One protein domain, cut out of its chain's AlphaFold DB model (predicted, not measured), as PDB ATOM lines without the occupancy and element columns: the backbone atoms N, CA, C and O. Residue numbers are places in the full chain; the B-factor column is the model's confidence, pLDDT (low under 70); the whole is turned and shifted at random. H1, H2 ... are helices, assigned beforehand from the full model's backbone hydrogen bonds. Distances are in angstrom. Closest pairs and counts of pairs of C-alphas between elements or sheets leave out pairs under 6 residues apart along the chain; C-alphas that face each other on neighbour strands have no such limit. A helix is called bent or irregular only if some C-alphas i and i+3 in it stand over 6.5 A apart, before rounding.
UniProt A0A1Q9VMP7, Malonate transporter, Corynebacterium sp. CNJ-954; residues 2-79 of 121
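AT A GLANCE: This is residues 2 to 79 of the 121 residues of the protein "Malonate transporter" of Corynebacterium sp. CNJ-954 (UniProt A0A1Q9VMP7). One long bent helix, H3, runs along the longest axis; H2 folds back beside its first arm as a helical hairpin, and shorter H1 packs slantwise on the beginning of H2, on the side away from H3. The far end of H3 has no partner: residues 74 to 79, of which 74 to 77 belong to H3, stick out at one end. The printed part has 78 residues with three named helices, in the order H1, H2, H3, and no named strand; the class is all helix. It is loose, with a radius of gyration of the C-alphas of 15.6 A, and spans 52 by 23 by 15 A.

HOW THE PARTS SIT: H3, residues 46 to 77, was assigned as one helix by its hydrogen bonds, but it is bent: C-alphas 57 and 60 are 6.5 A apart. Its arms, H3a with residues 46 to 57 and H3b with residues 60 to 77, stand at a shallow tilt of 34 degrees, only just short of steep. H3a and H2, residues 23 to 40, form a helical hairpin. They touch, with residues 32 to 39 of H2 alone, and the closest C-alphas, of Arg 39 and Glu 49, are 7.6 A apart. They run opposite ways at a steep tilt of 35.2 degrees, only just past shallow. H3b and H2 are close but not clearly touching, with the closest C-alphas, of Gly 25 and Val 63, 6.1 A apart; they run opposite ways at a shallow tilt of 13 degrees. H1, residues 2 to 14, touches H2, with residues 23 to 30 of H2 alone. The closest C-alphas, of Gly 4 and Ala 27, are 4.1 A apart, and the two run opposite ways at a steep tilt of 53 degrees. H1 is apart from both H3a and H3b. Every O i to N i+4 pair is within hydrogen-bond range in H1 and H2, against 7 of 8 in H3a and 10 of 14 in H3b.

IN THESE COORDINATES: H3a measures 17.5 A from first to last C-alpha and begins with C-alpha 46 at (275.923, 213.222, 162.876). H3b measures 27.2 A and ends with C-alpha 77 at (247.341, 176.155, 150.971). H2 measures 25.7 A. H1 measures 18.4 A and begins with C-alpha 2 at (269.304, 187.124, 168.154).

THE WHOLE: The two C-alphas farthest apart, of Asn 42 and Gly 79, are 53.7 A apart. The printed part has no cut. The link from H2 to H3 is tight, with 5 residues, and that from H1 to H2 is short, with 8. The mean pLDDT of the printed part is 70.2; 33 residues are under 70, among them residues 11 to 25 and 67 to 77.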
ATOM      1  N   LEU A   2     269.681 188.204 167.220       64.81
ATOM      2  CA  LEU A   2     269.304 187.124 168.154       64.81
ATOM      3  C   LEU A   2     268.210 187.500 169.171       64.81
ATOM      4  O   LEU A   2     267.235 186.772 169.298       64.81
ATOM      5  N   VAL A   3     268.317 188.659 169.831       70.25
ATOM      6  CA  VAL A   3     267.311 189.116 170.815       70.25
ATOM      7  C   VAL A   3     265.959 189.419 170.156       70.25
ATOM      8  O   VAL A   3     264.922 189.001 170.655       70.25
ATOM      9  N   GLY A   4     265.962 190.090 169.000       63.62
ATOM     10  CA  GLY A   4     264.735 190.382 168.249       63.62
ATOM     11  C   GLY A   4     264.067 189.124 167.689       63.62
ATOM     12  O   GLY A   4     262.844 189.040 167.689       63.62
ATOM     13  N   LYS A   5     264.860 188.114 167.302       67.38
ATOM     14  CA  LYS A   5     264.337 186.799 166.922       67.38
ATOM     15  C   LYS A   5     263.732 186.086 168.132       67.38
ATOM     16  O   LYS A   5     262.600 185.650 168.042       67.38
ATOM     17  N   ALA A   6     264.423 186.062 169.274       72.69
ATOM     18  CA  ALA A   6     263.919 185.448 170.504       72.69
ATOM     19  C   ALA A   6     262.588 186.067 170.967       72.69
ATOM     20  O   ALA A   6     261.639 185.338 171.238       72.69
ATOM     21  N   ILE A   7     262.487 187.400 170.986       67.94
ATOM     22  CA  ILE A   7     261.242 188.110 171.327       67.94
ATOM     23  C   ILE A   7     260.156 187.840 170.275       67.94
ATOM     24  O   ILE A   7     259.014 187.561 170.633       67.94
ATOM     25  N   GLY A   8     260.507 187.877 168.987       66.00
ATOM     26  CA  GLY A   8     259.578 187.611 167.889       66.00
ATOM     27  C   GLY A   8     259.026 186.184 167.883       66.00
ATOM     28  O   GLY A   8     257.845 186.002 167.611       66.00
ATOM     29  N   THR A   9     259.840 185.183 168.229       67.31
ATOM     30  CA  THR A   9     259.420 183.780 168.345       67.31
ATOM     31  C   THR A   9     258.546 183.558 169.578       67.31
ATOM     32  O   THR A   9     257.536 182.869 169.480       67.31
ATOM     33  N   LEU A  10     258.882 184.181 170.716       72.31
ATOM     34  CA  LEU A  10     258.094 184.061 171.947       72.31
ATOM     35  C   LEU A  10     256.700 184.691 171.789       72.31
ATOM     36  O   LEU A  10     255.704 184.086 172.174       72.31
ATOM     37  N   LEU A  11     256.616 185.880 171.177       62.44
ATOM     38  CA  LEU A  11     255.330 186.493 170.834       62.44
ATOM     39  C   LEU A  11     254.591 185.688 169.758       62.44
ATOM     40  O   LEU A  11     253.396 185.465 169.906       62.44
ATOM     41  N   GLY A  12     255.276 185.225 168.707       61.69
ATOM     42  CA  GLY A  12     254.672 184.413 167.642       61.69
ATOM     43  C   GLY A  12     254.016 183.132 168.165       61.69
ATOM     44  O   GLY A  12     252.884 182.833 167.793       61.69
ATOM     45  N   GLN A  13     254.667 182.447 169.113       67.50
ATOM     46  CA  GLN A  13     254.091 181.299 169.824       67.50
ATOM     47  C   GLN A  13     252.872 181.681 170.671       67.50
ATOM     48  O   GLN A  13     251.888 180.947 170.681       67.50
ATOM     49  N   LEU A  14     252.909 182.829 171.355       63.97
ATOM     50  CA  LEU A  14     251.791 183.300 172.177       63.97
ATOM     51  C   LEU A  14     250.569 183.717 171.338       63.97
ATOM     52  O   LEU A  14     249.434 183.581 171.782       63.97
ATOM     53  N   LEU A  15     250.811 184.221 170.127       59.34
ATOM     54  CA  LEU A  15     249.802 184.644 169.152       59.34
ATOM     55  C   LEU A  15     249.340 183.499 168.226       59.34
ATOM     56  O   LEU A  15     248.450 183.715 167.409       59.34
ATOM     57  N   GLY A  16     249.916 182.295 168.351       55.19
ATOM     58  CA  GLY A  16     249.548 181.122 167.550       55.19
ATOM     59  C   GLY A  16     249.918 181.226 166.064       55.19
ATOM     60  O   GLY A  16     249.256 180.614 165.229       55.19
ATOM     61  N   VAL A  17     250.939 182.017 165.718       56.97
ATOM     62  CA  VAL A  17     251.360 182.252 164.328       56.97
ATOM     63  C   VAL A  17     252.606 181.419 164.018       56.97
ATOM     64  O   VAL A  17     253.686 181.681 164.544       56.97
ATOM     65  N   ASP A  18     252.463 180.438 163.126       52.25
ATOM     66  CA  ASP A  18     253.497 179.455 162.751       52.25
ATOM     67  C   ASP A  18     254.452 179.974 161.647       52.25
ATOM     68  O   ASP A  18     254.734 179.313 160.647       52.25
ATOM     69  N   ALA A  19     254.914 181.223 161.767       51.84
ATOM     70  CA  ALA A  19     255.858 181.815 160.817       51.84
ATOM     71  C   ALA A  19     256.759 182.886 161.462       51.84
ATOM     72  O   ALA A  19     256.376 183.543 162.429       51.84
ATOM     73  N   ASP A  20     257.954 183.095 160.887       57.12
ATOM     74  CA  ASP A  20     258.954 184.131 161.231       57.12
ATOM     75  C   ASP A  20     258.447 185.559 160.884       57.12
ATOM     76  O   ASP A  20     259.076 186.337 160.168       57.12
ATOM     77  N   VAL A  21     257.265 185.912 161.385       51.19
ATOM     78  CA  VAL A  21     256.527 187.141 161.075       51.19
ATOM     79  C   VAL A  21     257.038 188.342 161.861       51.19
ATOM     80  O   VAL A  21     257.082 189.467 161.363       51.19
ATOM     81  N   GLY A  22     257.431 188.109 163.113       58.12
ATOM     82  CA  GLY A  22     257.745 189.175 164.057       58.12
ATOM     83  C   GLY A  22     259.232 189.487 164.191       58.12
ATOM     84  O   GLY A  22     259.583 190.608 164.539       58.12
ATOM     85  N   GLY A  23     260.133 188.540 163.917       61.38
ATOM     86  CA  GLY A  23     261.545 188.669 164.306       61.38
ATOM     87  C   GLY A  23     262.265 189.868 163.680       61.38
ATOM     88  O   GLY A  23     263.003 190.569 164.372       61.38
ATOM     89  N   VAL A  24     262.027 190.141 162.391       67.94
ATOM     90  CA  VAL A  24     262.627 191.280 161.668       67.94
ATOM     91  C   VAL A  24     261.937 192.595 162.043       67.94
ATOM     92  O   VAL A  24     262.612 193.582 162.332       67.94
ATOM     93  N   GLY A  25     260.601 192.593 162.121       69.50
ATOM     94  CA  GLY A  25     259.810 193.754 162.530       69.50
ATOM     95  C   GLY A  25     260.159 194.221 163.945       69.50
ATOM     96  O   GLY A  25     260.591 195.358 164.124       69.50
ATOM     97  N   PHE A  26     260.082 193.329 164.934       71.12
ATOM     98  CA  PHE A  26     260.435 193.618 166.327       71.12
ATOM     99  C   PHE A  26     261.913 193.970 166.500       71.12
ATOM    100  O   PHE A  26     262.226 194.875 167.273       71.12
ATOM    101  N   ALA A  27     262.830 193.321 165.768       72.69
ATOM    102  CA  ALA A  27     264.245 193.694 165.802       72.69
ATOM    103  C   ALA A  27     264.466 195.145 165.363       72.69
ATOM    104  O   ALA A  27     265.308 195.832 165.933       72.69
ATOM    105  N   MET A  28     263.713 195.611 164.369       73.88
ATOM    106  CA  MET A  28     263.895 196.943 163.815       73.88
ATOM    107  C   MET A  28     263.160 198.021 164.613       73.88
ATOM    108  O   MET A  28     263.725 199.093 164.795       73.88
ATOM    109  N   VAL A  29     261.988 197.724 165.192       75.88
ATOM    110  CA  VAL A  29     261.367 198.595 166.209       75.88
ATOM    111  C   VAL A  29     262.302 198.752 167.409       75.88
ATOM    112  O   VAL A  29     262.581 199.873 167.826       75.88
ATOM    113  N   ALA A  30     262.859 197.651 167.924       76.44
ATOM    114  CA  ALA A  30     263.822 197.695 169.022       76.44
ATOM    115  C   ALA A  30     265.085 198.488 168.648       76.44
ATOM    116  O   ALA A  30     265.556 199.303 169.439       76.44
ATOM    117  N   LEU A  31     265.609 198.309 167.431       75.38
ATOM    118  CA  LEU A  31     266.735 199.089 166.921       75.38
ATOM    119  C   LEU A  31     266.400 200.586 166.854       75.38
ATOM    120  O   LEU A  31     267.226 201.396 167.272       75.38
ATOM    121  N   LEU A  32     265.209 200.957 166.371       77.00
ATOM    122  CA  LEU A  32     264.747 202.347 166.297       77.00
ATOM    123  C   LEU A  32     264.633 202.976 167.689       77.00
ATOM    124  O   LEU A  32     265.075 204.101 167.896       77.00
ATOM    125  N   LEU A  33     264.080 202.239 168.657       80.19
ATOM    126  CA  LEU A  33     263.947 202.696 170.040       80.19
ATOM    127  C   LEU A  33     265.314 202.901 170.695       80.19
ATOM    128  O   LEU A  33     265.560 203.942 171.300       80.19
ATOM    129  N   VAL A  34     266.231 201.943 170.529       81.31
ATOM    130  CA  VAL A  34     267.596 202.038 171.064       81.31
ATOM    131  C   VAL A  34     268.367 203.178 170.400       81.31
ATOM    132  O   VAL A  34     269.002 203.965 171.096       81.31
ATOM    133  N   THR A  35     268.297 203.321 169.075       73.81
ATOM    134  CA  THR A  35     268.973 204.422 168.364       73.81
ATOM    135  C   THR A  35     268.349 205.783 168.668       73.81
ATOM    136  O   THR A  35     269.090 206.753 168.807       73.81
ATOM    137  N   GLY A  36     267.030 205.871 168.847       77.44
ATOM    138  CA  GLY A  36     266.342 207.081 169.306       77.44
ATOM    139  C   GLY A  36     266.755 207.480 170.726       77.44
ATOM    140  O   GLY A  36     267.050 208.647 170.983       77.44
ATOM    141  N   TRP A  37     266.876 206.505 171.628       80.19
ATOM    142  CA  TRP A  37     267.384 206.721 172.984       80.19
ATOM    143  C   TRP A  37     268.859 207.155 172.996       80.19
ATOM    144  O   TRP A  37     269.242 208.063 173.729       80.19
ATOM    145  N   LEU A  38     269.691 206.562 172.138       79.12
ATOM    146  CA  LEU A  38     271.109 206.909 172.026       79.12
ATOM    147  C   LEU A  38     271.318 208.295 171.386       79.12
ATOM    148  O   LEU A  38     272.248 209.017 171.754       79.12
ATOM    149  N   ARG A  39     270.414 208.693 170.478       71.25
ATOM    150  CA  ARG A  39     270.347 210.035 169.882       71.25
ATOM    151  C   ARG A  39     269.982 211.096 170.922       71.25
ATOM    152  O   ARG A  39     270.650 212.122 170.974       71.25
ATOM    153  N   SER A  40     268.992 210.847 171.791       73.12
ATOM    154  CA  SER A  40     268.586 211.815 172.831       73.12
ATOM    155  C   SER A  40     269.691 212.101 173.856       73.12
ATOM    156  O   SER A  40     269.731 213.171 174.456       73.12
ATOM    157  N   ARG A  41     270.625 211.159 174.020       79.56
ATOM    158  CA  ARG A  41     271.804 211.271 174.885       79.56
ATOM    159  C   ARG A  41     273.052 211.827 174.172       79.56
ATOM    160  O   ARG A  41     274.117 211.861 174.777       79.56
ATOM    161  N   ASN A  42     272.932 212.257 172.913       74.88
ATOM    162  CA  ASN A  42     274.008 212.817 172.081       74.88
ATOM    163  C   ASN A  42     275.227 211.887 171.867       74.88
ATOM    164  O   ASN A  42     276.322 212.350 171.557       74.88
ATOM    165  N   TYR A  43     275.044 210.567 172.008       76.19
ATOM    166  CA  TYR A  43     276.105 209.560 171.830       76.19
ATOM    167  C   TYR A  43     276.284 209.107 170.369       76.19
ATOM    168  O   TYR A  43     277.113 208.241 170.093       76.19
ATOM    169  N   LEU A  44     275.515 209.661 169.422       70.69
ATOM    170  CA  LEU A  44     275.575 209.291 168.006       70.69
ATOM    171  C   LEU A  44     276.256 210.377 167.154       70.69
ATOM    172  O   LEU A  44     275.814 211.526 167.162       70.69
ATOM    173  N   PRO A  45     277.283 210.030 166.355       75.88
ATOM    174  CA  PRO A  45     277.845 210.934 165.358       75.88
ATOM    175  C   PRO A  45     276.789 211.377 164.331       75.88
ATOM    176  O   PRO A  45     275.978 210.568 163.872       75.88
ATOM    177  N   LYS A  46     276.855 212.636 163.873       69.94
ATOM    178  CA  LYS A  46     275.923 213.222 162.876       69.94
ATOM    179  C   LYS A  46     275.809 212.429 161.561       69.94
ATOM    180  O   LYS A  46     274.831 212.570 160.829       69.94
ATOM    181  N   VAL A  47     276.818 211.623 161.227       72.94
ATOM    182  CA  VAL A  47     276.812 210.729 160.053       72.94
ATOM    183  C   VAL A  47     275.897 209.521 160.289       72.94
ATOM    184  O   VAL A  47     275.097 209.168 159.424       72.94
ATOM    185  N   THR A  48     275.946 208.933 161.484       73.69
ATOM    186  CA  THR A  48     275.099 207.799 161.879       73.69
ATOM    187  C   THR A  48     273.629 208.204 161.962       73.69
ATOM    188  O   THR A  48     272.745 207.433 161.598       73.69
ATOM    189  N   GLU A  49     273.360 209.444 162.367       71.94
ATOM    190  CA  GLU A  49     272.009 209.990 162.486       71.94
ATOM    191  C   GLU A  49     271.245 210.022 161.148       71.94
ATOM    192  O   GLU A  49     270.066 209.652 161.086       71.94
ATOM    193  N   ARG A  50     271.940 210.395 160.065       74.31
ATOM    194  CA  ARG A  50     271.403 210.392 158.696       74.31
ATOM    195  C   ARG A  50     271.151 208.978 158.181       74.31
ATOM    196  O   ARG A  50     270.122 208.740 157.555       74.31
ATOM    197  N   GLY A  51     272.042 208.037 158.493       77.19
ATOM    198  CA  GLY A  51     271.861 206.627 158.146       77.19
ATOM    199  C   GLY A  51     270.602 206.036 158.781       77.19
ATOM    200  O   GLY A  51     269.804 205.409 158.093       77.19
ATOM    201  N   VAL A  52     270.367 206.291 160.071       73.00
ATOM    202  CA  VAL A  52     269.164 205.799 160.769       73.00
ATOM    203  C   VAL A  52     267.878 206.364 160.153       73.00
ATOM    204  O   VAL A  52     266.922 205.617 159.964       73.00
ATOM    205  N   LEU A  53     267.858 207.653 159.793       76.38
ATOM    206  CA  LEU A  53     266.704 208.275 159.131       76.38
ATOM    207  C   LEU A  53     266.426 207.652 157.758       76.38
ATOM    208  O   LEU A  53     265.287 207.278 157.477       76.38
ATOM    209  N   PHE A  54     267.466 207.460 156.950       80.19
ATOM    210  CA  PHE A  54     267.367 206.782 155.660       80.19
ATOM    211  C   PHE A  54     266.786 205.362 155.796       80.19
ATOM    212  O   PHE A  54     265.814 205.015 155.127       80.19
ATOM    213  N   TRP A  55     267.311 204.562 156.730       74.88
ATOM    214  CA  TRP A  55     266.815 203.206 156.984       74.88
ATOM    215  C   TRP A  55     265.386 203.183 157.552       74.88
ATOM    216  O   TRP A  55     264.632 202.262 157.247       74.88
ATOM    217  N   SER A  56     264.985 204.194 158.333       71.56
ATOM    218  CA  SER A  56     263.628 204.292 158.896       71.56
ATOM    219  C   SER A  56     262.547 204.545 157.838       71.56
ATOM    220  O   SER A  56     261.456 203.989 157.948       71.56
ATOM    221  N   GLY A  57     262.857 205.307 156.782       78.50
ATOM    222  CA  GLY A  57     261.934 205.529 155.663       78.50
ATOM    223  C   GLY A  57     261.738 204.280 154.799       78.50
ATOM    224  O   GLY A  57     260.645 204.026 154.302       78.50
ATOM    225  N   ILE A  58     262.782 203.457 154.679       80.31
ATOM    226  CA  ILE A  58     262.760 202.203 153.911       80.31
ATOM    227  C   ILE A  58     262.134 201.045 154.714       80.31
ATOM    228  O   ILE A  58     261.612 200.089 154.143       80.31
ATOM    229  N   TYR A  59     262.129 201.133 156.044       76.12
ATOM    230  CA  TYR A  59     261.637 200.081 156.932       76.12
ATOM    231  C   TYR A  59     260.150 199.749 156.769       76.12
ATOM    232  O   TYR A  59     259.794 198.571 156.683       76.12
ATOM    233  N   ILE A  60     259.290 200.776 156.758       74.50
ATOM    234  CA  ILE A  60     257.831 200.596 156.771       74.50
ATOM    235  C   ILE A  60     257.384 199.774 155.549       74.50
ATOM    236  O   ILE A  60     256.738 198.745 155.750       74.50
ATOM    237  N   PRO A  61     257.783 200.109 154.304       79.12
ATOM    238  CA  PRO A  61     257.450 199.294 153.136       79.12
ATOM    239  C   PRO A  61     257.973 197.853 153.207       79.12
ATOM    240  O   PRO A  61     257.258 196.931 152.824       79.12
ATOM    241  N   ILE A  62     259.191 197.633 153.718       78.00
ATOM    242  CA  ILE A  62     259.787 196.288 153.806       78.00
ATOM    243  C   ILE A  62     259.005 195.399 154.776       78.00
ATOM    244  O   ILE A  62     258.721 194.242 154.463       78.00
ATOM    245  N   VAL A  63     258.634 195.921 155.947       72.25
ATOM    246  CA  VAL A  63     257.864 195.143 156.929       72.25
ATOM    247  C   VAL A  63     256.441 194.907 156.470       72.25
ATOM    248  O   VAL A  63     255.938 193.798 156.641       72.25
ATOM    249  N   VAL A  64     255.812 195.896 155.839       74.06
ATOM    250  CA  VAL A  64     254.481 195.719 155.249       74.06
ATOM    251  C   VAL A  64     254.522 194.648 154.154       74.06
ATOM    252  O   VAL A  64     253.682 193.752 154.157       74.06
ATOM    253  N   ALA A  65     255.535 194.650 153.281       76.31
ATOM    254  CA  ALA A  65     255.717 193.611 152.267       76.31
ATOM    255  C   ALA A  65     255.884 192.209 152.880       76.31
ATOM    256  O   ALA A  65     255.226 191.261 152.450       76.31
ATOM    257  N   MET A  66     256.708 192.084 153.923       73.88
ATOM    258  CA  MET A  66     256.936 190.813 154.612       73.88
ATOM    259  C   MET A  66     255.676 190.313 155.345       73.88
ATOM    260  O   MET A  66     255.399 189.112 155.329       73.88
ATOM    261  N   ALA A  67     254.884 191.217 155.933       69.06
ATOM    262  CA  ALA A  67     253.595 190.904 156.555       69.06
ATOM    263  C   ALA A  67     252.563 190.413 155.528       69.06
ATOM    264  O   ALA A  67     251.860 189.433 155.772       69.06
ATOM    265  N   MET A  68     252.519 191.026 154.338       66.69
ATOM    266  CA  MET A  68     251.624 190.596 153.259       66.69
ATOM    267  C   MET A  68     251.904 189.157 152.809       66.69
ATOM    268  O   MET A  68     250.970 188.384 152.608       66.69
ATOM    269  N   THR A  69     253.173 188.748 152.715       66.81
ATOM    270  CA  THR A  69     253.540 187.384 152.292       66.81
ATOM    271  C   THR A  69     253.117 186.267 153.255       66.81
ATOM    272  O   THR A  69     253.085 185.104 152.857       66.81
ATOM    273  N   GLN A  70     252.755 186.569 154.501       63.66
ATOM    274  CA  GLN A  70     252.439 185.538 155.500       63.66
ATOM    275  C   GLN A  70     251.012 185.014 155.363       63.66
ATOM    276  O   GLN A  70     250.797 183.806 155.408       63.66
ATOM    277  N   ASN A  71     250.059 185.902 155.070       66.31
ATOM    278  CA  ASN A  71     248.705 185.495 154.690       66.31
ATOM    279  C   ASN A  71     248.674 184.797 153.324       66.31
ATOM    280  O   ASN A  71     247.782 183.994 153.063       66.31
ATOM    281  N   VAL A  72     249.661 185.060 152.460       64.31
ATOM    282  CA  VAL A  72     249.771 184.406 151.149       64.31
ATOM    283  C   VAL A  72     250.116 182.923 151.285       64.31
ATOM    284  O   VAL A  72     249.581 182.129 150.524       64.31
ATOM    285  N   ARG A  73     250.937 182.506 152.263       63.00
ATOM    286  CA  ARG A  73     251.230 181.075 152.475       63.00
ATOM    287  C   ARG A  73     249.965 180.286 152.820       63.00
ATOM    288  O   ARG A  73     249.667 179.309 152.146       63.00
ATOM    289  N   SER A  74     249.181 180.767 153.786       61.69
ATOM    290  CA  SER A  74     247.886 180.159 154.122       61.69
ATOM    291  C   SER A  74     246.870 180.251 152.978       61.69
ATOM    292  O   SER A  74     246.062 179.345 152.802       61.69
ATOM    293  N   ALA A  75     246.912 181.314 152.167       64.50
ATOM    294  CA  ALA A  75     246.074 181.431 150.975       64.50
ATOM    295  C   ALA A  75     246.461 180.408 149.889       64.50
ATOM    296  O   ALA A  75     245.586 179.808 149.277       64.50
ATOM    297  N   VAL A  76     247.754 180.155 149.670       65.81
ATOM    298  CA  VAL A  76     248.229 179.146 148.707       65.81
ATOM    299  C   VAL A  76     247.801 177.738 149.133       65.81
ATOM    300  O   VAL A  76     247.322 176.978 148.291       65.81
ATOM    301  N   ASP A  77     247.860 177.422 150.430       69.00
ATOM    302  CA  ASP A  77     247.341 176.155 150.971       69.00
ATOM    303  C   ASP A  77     245.807 176.036 150.831       69.00
ATOM    304  O   ASP A  77     245.266 174.936 150.728       69.00
ATOM    305  N   GLY A  78     245.092 177.165 150.754       72.94
ATOM    306  CA  GLY A  78     243.646 177.230 150.506       72.94
ATOM    307  C   GLY A  78     243.210 176.870 149.076       72.94
ATOM    308  O   GLY A  78     242.008 176.793 148.801       72.94
ATOM    309  N   GLY A  79     244.152 176.645 148.153       80.50
ATOM    310  CA  GLY A  79     243.875 176.195 146.789       80.50
ATOM    311  C   GLY A  79     242.995 177.163 145.985       80.50
ATOM    312  O   GLY A  79     243.106 178.384 146.089       80.50
TER     313      GLY A  79